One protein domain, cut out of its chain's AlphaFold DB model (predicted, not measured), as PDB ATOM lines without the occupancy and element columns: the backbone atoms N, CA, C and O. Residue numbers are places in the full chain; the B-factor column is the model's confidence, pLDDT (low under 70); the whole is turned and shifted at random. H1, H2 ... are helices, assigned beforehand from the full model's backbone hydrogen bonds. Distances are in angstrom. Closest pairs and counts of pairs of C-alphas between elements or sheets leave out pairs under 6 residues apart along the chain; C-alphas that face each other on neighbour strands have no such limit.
ATOM      1  N   ASP A   2     171.266 225.697 233.436       89.44
ATOM      2  CA  ASP A   2     171.764 227.085 233.360       89.44
ATOM      3  C   ASP A   2     172.689 227.343 232.156       89.44
ATOM      4  O   ASP A   2     172.439 228.252 231.372       89.44
ATOM      5  N   ALA A   3     173.685 226.478 231.929       91.31
ATOM      6  CA  ALA A   3     174.572 226.591 230.765       91.31
ATOM      7  C   ALA A   3     173.815 226.502 229.424       91.31
ATOM      8  O   ALA A   3     174.102 227.246 228.490       91.31
ATOM      9  N   LEU A   4     172.806 225.628 229.337       90.75
ATOM     10  CA  LEU A   4     171.968 225.505 228.142       90.75
ATOM     11  C   LEU A   4     171.097 226.753 227.941       90.75
ATOM     12  O   LEU A   4     170.959 227.221 226.816       90.75
ATOM     13  N   ALA A   5     170.536 227.307 229.018       89.88
ATOM     14  CA  ALA A   5     169.769 228.550 228.967       89.88
ATOM     15  C   ALA A   5     170.626 229.701 228.426       89.88
ATOM     16  O   ALA A   5     170.201 230.387 227.504       89.88
ATOM     17  N   GLN A   6     171.860 229.843 228.923       90.38
ATOM     18  CA  GLN A   6     172.814 230.849 228.447       90.38
ATOM     19  C   GLN A   6     173.135 230.671 226.958       90.38
ATOM     20  O   GLN A   6     173.013 231.624 226.191       90.38
ATOM     21  N   GLN A   7     173.461 229.448 226.526       94.25
ATOM     22  CA  GLN A   7     173.721 229.144 225.113       94.25
ATOM     23  C   GLN A   7     172.529 229.501 224.215       94.25
ATOM     24  O   GLN A   7     172.696 230.095 223.149       94.25
ATOM     25  N   LEU A   8     171.313 229.153 224.642       92.44
ATOM     26  CA  LEU A   8     170.093 229.460 223.900       92.44
ATOM     27  C   LEU A   8     169.804 230.959 223.869       92.44
ATOM     28  O   LEU A   8     169.377 231.456 222.828       92.44
ATOM     29  N   THR A   9     170.068 231.684 224.957       92.38
ATOM     30  CA  THR A   9     169.925 233.139 224.989       92.38
ATOM     31  C   THR A   9     170.878 233.821 224.023       92.38
ATOM     32  O   THR A   9     170.421 234.638 223.230       92.38
ATOM     33  N   THR A  10     172.156 233.432 223.985       93.88
ATOM     34  CA  THR A  10     173.106 233.962 222.992       93.88
ATOM     35  C   THR A  10     172.668 233.646 221.563       93.88
ATOM     36  O   THR A  10     172.748 234.502 220.692       93.88
ATOM     37  N   ARG A  11     172.169 232.429 221.311       95.50
ATOM     38  CA  ARG A  11     171.771 231.997 219.962       95.50
ATOM     39  C   ARG A  11     170.489 232.660 219.455       95.50
ATOM     40  O   ARG A  11     170.320 232.801 218.251       95.50
ATOM     41  N   THR A  12     169.544 232.951 220.345       93.75
ATOM     42  CA  THR A  12     168.196 233.418 219.969       93.75
ATOM     43  C   THR A  12     167.951 234.887 220.270       93.75
ATOM     44  O   THR A  12     166.881 235.383 219.927       93.75
ATOM     45  N   GLU A  13     168.891 235.547 220.953       93.81
ATOM     46  CA  GLU A  13     168.761 236.910 221.488       93.81
ATOM     47  C   GLU A  13     167.565 237.079 222.445       93.81
ATOM     48  O   GLU A  13     167.124 238.188 222.740       93.81
ATOM     49  N   LYS A  14     167.024 235.966 222.961       90.69
ATOM     50  CA  LYS A  14     165.898 235.940 223.898       90.69
ATOM     51  C   LYS A  14     166.341 235.427 225.256       90.69
ATOM     52  O   LYS A  14     166.991 234.387 225.366       90.69
ATOM     53  N   THR A  15     165.919 236.106 226.314       88.19
ATOM     54  CA  THR A  15     166.128 235.629 227.683       88.19
ATOM     55  C   THR A  15     165.361 234.327 227.907       88.19
ATOM     56  O   THR A  15     164.141 234.283 227.751       88.19
ATOM     57  N   ILE A  16     166.071 233.263 228.282       89.44
ATOM     58  CA  ILE A  16     165.471 231.978 228.647       89.44
ATOM     59  C   ILE A  16     165.384 231.896 230.169       89.44
ATOM     60  O   ILE A  16     166.404 231.874 230.854       89.44
ATOM     61  N   VAL A  17     164.161 231.816 230.693       87.12
ATOM     62  CA  VAL A  17     163.889 231.703 232.131       87.12
ATOM     63  C   VAL A  17     163.277 230.338 232.422       87.12
ATOM     64  O   VAL A  17     162.307 229.931 231.784       87.12
ATOM     65  N   MET A  18     163.845 229.619 233.388       90.38
ATOM     66  CA  MET A  18     163.297 228.339 233.840       90.38
ATOM     67  C   MET A  18     162.145 228.585 234.811       90.38
ATOM     68  O   MET A  18     162.268 229.395 235.727       90.38
ATOM     69  N   VAL A  19     161.040 227.861 234.634       89.19
ATOM     70  CA  VAL A  19     159.806 228.052 235.408       89.19
ATOM     71  C   VAL A  19     159.398 226.743 236.082       89.19
ATOM     72  O   VAL A  19     159.379 225.684 235.449       89.19
ATOM     73  N   LYS A  20     159.039 226.799 237.368       89.50
ATOM     74  CA  LYS A  20     158.446 225.658 238.089       89.50
ATOM     75  C   LYS A  20     157.096 225.259 237.470       89.50
ATOM     76  O   LYS A  20     156.239 226.106 237.257       89.50
ATOM     77  N   GLN A  21     156.877 223.954 237.293       87.31
ATOM     78  CA  GLN A  21     155.618 223.366 236.798       87.31
ATOM     79  C   GLN A  21     155.171 222.208 237.716       87.31
ATOM     80  O   GLN A  21     155.195 221.040 237.325       87.31
ATOM     81  N   TRP A  22     154.877 222.529 238.985       88.81
ATOM     82  CA  TRP A  22     154.314 221.594 239.979       88.81
ATOM     83  C   TRP A  22     153.038 222.175 240.590       88.81
ATOM     84  O   TRP A  22     152.954 223.396 240.780       88.81
ATOM     85  N   ASP A  23     152.136 221.283 240.986       88.81
ATOM     86  CA  ASP A  23     150.930 221.579 241.752       88.81
ATOM     87  C   ASP A  23     151.244 221.919 243.230       88.81
ATOM     88  O   ASP A  23     152.404 222.097 243.629       88.81
ATOM     89  N   ASN A  24     150.189 222.026 244.045       88.88
ATOM     90  CA  ASN A  24     150.264 222.356 245.470       88.88
ATOM     91  C   ASN A  24     149.998 221.143 246.383       88.88
ATOM     92  O   ASN A  24     149.501 221.327 247.496       88.88
ATOM     93  N   ALA A  25     150.307 219.916 245.943       88.19
ATOM     94  CA  ALA A  25     150.185 218.730 246.790       88.19
ATOM     95  C   ALA A  25     150.923 218.909 248.130       88.19
ATOM     96  O   ALA A  25     151.967 219.565 248.196       88.19
ATOM     97  N   THR A  26     150.418 218.295 249.206       90.12
ATOM     98  CA  THR A  26     150.962 218.454 250.570       90.12
ATOM     99  C   THR A  26     152.490 218.294 250.654       90.12
ATOM    100  O   THR A  26     153.129 219.152 251.270       90.12
ATOM    101  N   PRO A  27     153.125 217.297 249.997       89.88
ATOM    102  CA  PRO A  27     154.586 217.183 249.989       89.88
ATOM    103  C   PRO A  27     155.303 218.397 249.371       89.88
ATOM    104  O   PRO A  27     156.354 218.811 249.859       89.88
ATOM    105  N   HIS A  28     154.717 219.024 248.347       89.50
ATOM    106  CA  HIS A  28     155.261 220.213 247.678       89.50
ATOM    107  C   HIS A  28     155.136 221.485 248.531       89.50
ATOM    108  O   HIS A  28     155.829 222.475 248.288       89.50
ATOM    109  N   MET A  29     154.285 221.458 249.561       87.31
ATOM    110  CA  MET A  29     154.011 222.595 250.441       87.31
ATOM    111  C   MET A  29     154.846 222.600 251.727       87.31
ATOM    112  O   MET A  29     154.729 223.527 252.537       87.31
ATOM    113  N   CYS A  30     155.733 221.616 251.902       93.56
ATOM    114  CA  CYS A  30     156.654 221.535 253.032       93.56
ATOM    115  C   CYS A  30     157.470 222.832 253.199       93.56
ATOM    116  O   CYS A  30     158.099 223.325 252.259       93.56
ATOM    117  N   LYS A  31     157.506 223.380 254.425       94.12
ATOM    118  CA  LYS A  31     158.199 224.645 254.742       94.12
ATOM    119  C   LYS A  31     159.679 224.607 254.356       94.12
ATOM    120  O   LYS A  31     160.176 225.556 253.749       94.12
ATOM    121  N   THR A  32     160.366 223.513 254.683       95.69
ATOM    122  CA  THR A  32     161.792 223.326 254.384       95.69
ATOM    123  C   THR A  32     162.038 223.318 252.880       95.69
ATOM    124  O   THR A  32     162.909 224.042 252.398       95.69
ATOM    125  N   LEU A  33     161.209 222.584 252.131       93.69
ATOM    126  CA  LEU A  33     161.283 222.527 250.674       93.69
ATOM    127  C   LEU A  33     161.042 223.906 250.052       93.69
ATOM    128  O   LEU A  33     161.857 224.369 249.263       93.69
ATOM    129  N   LYS A  34     159.981 224.614 250.455       92.75
ATOM    130  CA  LYS A  34     159.675 225.956 249.935       92.75
ATOM    131  C   LYS A  34     160.797 226.956 250.208       92.75
ATOM    132  O   LYS A  34     161.120 227.760 249.336       92.75
ATOM    133  N   LYS A  35     161.401 226.910 251.403       95.19
ATOM    134  CA  LYS A  35     162.537 227.773 251.759       95.19
ATOM    135  C   LYS A  35     163.744 227.486 250.868       95.19
ATOM    136  O   LYS A  35     164.351 228.424 250.356       95.19
ATOM    137  N   TRP A  36     164.058 226.208 250.661       95.75
ATOM    138  CA  TRP A  36     165.136 225.787 249.771       95.75
ATOM    139  C   TRP A  36     164.869 226.213 248.321       95.75
ATOM    140  O   TRP A  36     165.705 226.883 247.724       95.75
ATOM    141  N   MET A  37     163.669 225.946 247.796       94.12
ATOM    142  CA  MET A  37     163.283 226.319 246.432       94.12
ATOM    143  C   MET A  37     163.367 227.826 246.206       94.12
ATOM    144  O   MET A  37     163.915 228.255 245.197       94.12
ATOM    145  N   LYS A  38     162.866 228.636 247.150       94.12
ATOM    146  CA  LYS A  38     162.951 230.100 247.060       94.12
ATOM    147  C   LYS A  38     164.398 230.570 246.947       94.12
ATOM    148  O   LYS A  38     164.676 231.439 246.128       94.12
ATOM    149  N   LYS A  39     165.303 229.994 247.744       96.19
ATOM    150  CA  LYS A  39     166.734 230.309 247.690       96.19
ATOM    151  C   LYS A  39     167.336 229.912 246.340       96.19
ATOM    152  O   LYS A  39     167.915 230.760 245.676       96.19
ATOM    153  N   GLU A  40     167.165 228.660 245.923       94.62
ATOM    154  CA  GLU A  40     167.772 228.145 244.689       94.62
ATOM    155  C   GLU A  40     167.281 228.870 243.437       94.62
ATOM    156  O   GLU A  40     168.087 229.252 242.592       94.62
ATOM    157  N   PHE A  41     165.971 229.093 243.323       94.00
ATOM    158  CA  PHE A  41     165.407 229.770 242.159       94.00
ATOM    159  C   PHE A  41     165.857 231.228 242.100       94.00
ATOM    160  O   PHE A  41     166.252 231.691 241.035       94.00
ATOM    161  N   TYR A  42     165.892 231.923 243.242       93.44
ATOM    162  CA  TYR A  42     166.412 233.286 243.308       93.44
ATOM    163  C   TYR A  42     167.880 233.358 242.873       93.44
ATOM    164  O   TYR A  42     168.223 234.160 242.011       93.44
ATOM    165  N   THR A  43     168.742 232.485 243.409       93.69
ATOM    166  CA  THR A  43     170.173 232.456 243.065       93.69
ATOM    167  C   THR A  43     170.417 232.195 241.576       93.69
ATOM    168  O   THR A  43     171.388 232.705 241.025       93.69
ATOM    169  N   ARG A  44     169.542 231.432 240.914       91.12
ATOM    170  CA  ARG A  44     169.669 231.083 239.489       91.12
ATOM    171  C   ARG A  44     168.905 232.018 238.547       91.12
ATOM    172  O   ARG A  44     168.974 231.830 237.337       91.12
ATOM    173  N   GLY A  45     168.146 232.982 239.075       89.88
ATOM    174  CA  GLY A  45     167.240 233.814 238.276       89.88
ATOM    175  C   GLY A  45     166.077 233.032 237.650       89.88
ATOM    176  O   GLY A  45     165.567 233.409 236.600       89.88
ATOM    177  N   TRP A  46     165.684 231.908 238.253       92.31
ATOM    178  CA  TRP A  46     164.546 231.099 237.820       92.31
ATOM    179  C   TRP A  46     163.246 231.592 238.458       92.31
ATOM    180  O   TRP A  46     163.236 232.174 239.543       92.31
ATOM    181  N   GLU A  47     162.120 231.277 237.828       90.50
ATOM    182  CA  GLU A  47     160.803 231.691 238.294       90.50
ATOM    183  C   GLU A  47     160.044 230.585 239.031       90.50
ATOM    184  O   GLU A  47     159.818 229.472 238.543       90.50
ATOM    185  N   LEU A  48     159.571 230.942 240.223       89.19
ATOM    186  CA  LEU A  48     158.645 230.134 241.003       89.19
ATOM    187  C   LEU A  48     157.215 230.575 240.714       89.19
ATOM    188  O   LEU A  48     156.715 231.520 241.320       89.19
ATOM    189  N   ARG A  49     156.543 229.847 239.823       85.69
ATOM    190  CA  ARG A  49     155.102 229.976 239.600       85.69
ATOM    191  C   ARG A  49     154.383 228.816 240.276       85.69
ATOM    192  O   ARG A  49     154.785 227.658 240.142       85.69
ATOM    193  N   ASN A  50     153.349 229.132 241.049       82.12
ATOM    194  CA  ASN A  50     152.477 228.116 241.624       82.12
ATOM    195  C   ASN A  50     151.245 227.968 240.748       82.12
ATOM    196  O   ASN A  50     150.683 228.956 240.282       82.12
ATOM    197  N   GLN A  51     150.835 226.721 240.564       89.12
ATOM    198  CA  GLN A  51     149.554 226.401 239.969       89.12
ATOM    199  C   GLN A  51     148.430 226.964 240.855       89.12
ATOM    200  O   GLN A  51     148.511 226.815 242.083       89.12
TER     201      GLN A  51
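AT A GLANCE: This is residues 2 to 51 of the 163 residues of an uncharacterized protein of Fragilariopsis cylindrus CCMP1102 (UniProt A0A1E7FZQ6). A longer helix, H3, and a shorter helix, H1, lie toward opposite ends of a loose, open model, and the extended stretch of residues 13 to 25 runs along its length between H1 and the short turn H2. After H2 the backbone turns and H3 runs back toward H1, then residues 45 to 51 fold back toward that stretch; residues 25 to 33, with H2 and the beginning of H3, stand free at one end. The 50 residues printed include three named helices, in the order H1, H2, H3, and no named strand; the class is all helix. The whole is loose, with a radius of gyration of the C-alphas of 13.1 A, and spans 39 by 19 by 12 A.

IN THESE COORDINATES: H3, residues 31 to 44, measures 20.1 A from C-alpha 31 at (158.199, 224.645, 254.742) to C-alpha 44 at (169.669, 231.083, 239.489). H1, residues 2 to 12, measures 15.2 A and begins with C-alpha 2 at (171.764, 227.085, 233.360). H2, residues 26 to 29, measures 5.1 A.

HOW THE PARTS SIT: H3 touches no helix. H1 and H3 are close but not clearly touching, their closest C-alphas, those of Asp 2 and Arg 44, being 7.6 A apart. Their lines stand at a steep tilt of 42 degrees, and they run the same way. H2 and H3 are also close but not clearly touching, with the closest C-alphas, those of His 28 and Lys 34, 7.6 A apart. H1 and H2 are apart. In H1 and H3 every O i to N i+4 pair is within hydrogen-bond range; H2 is too short for such a pair.

THE WHOLE: The C-alphas farthest apart, those of Arg 11 and Thr 26, are 39.4 A apart, and the outline is only just a rod. The printed part has no cut. The link from H1 to H2, 13 residues, is long; that from H2 to H3, one residue, is tight. Mean pLDDT of the printed part is 91.2, and no printed residue is under 70.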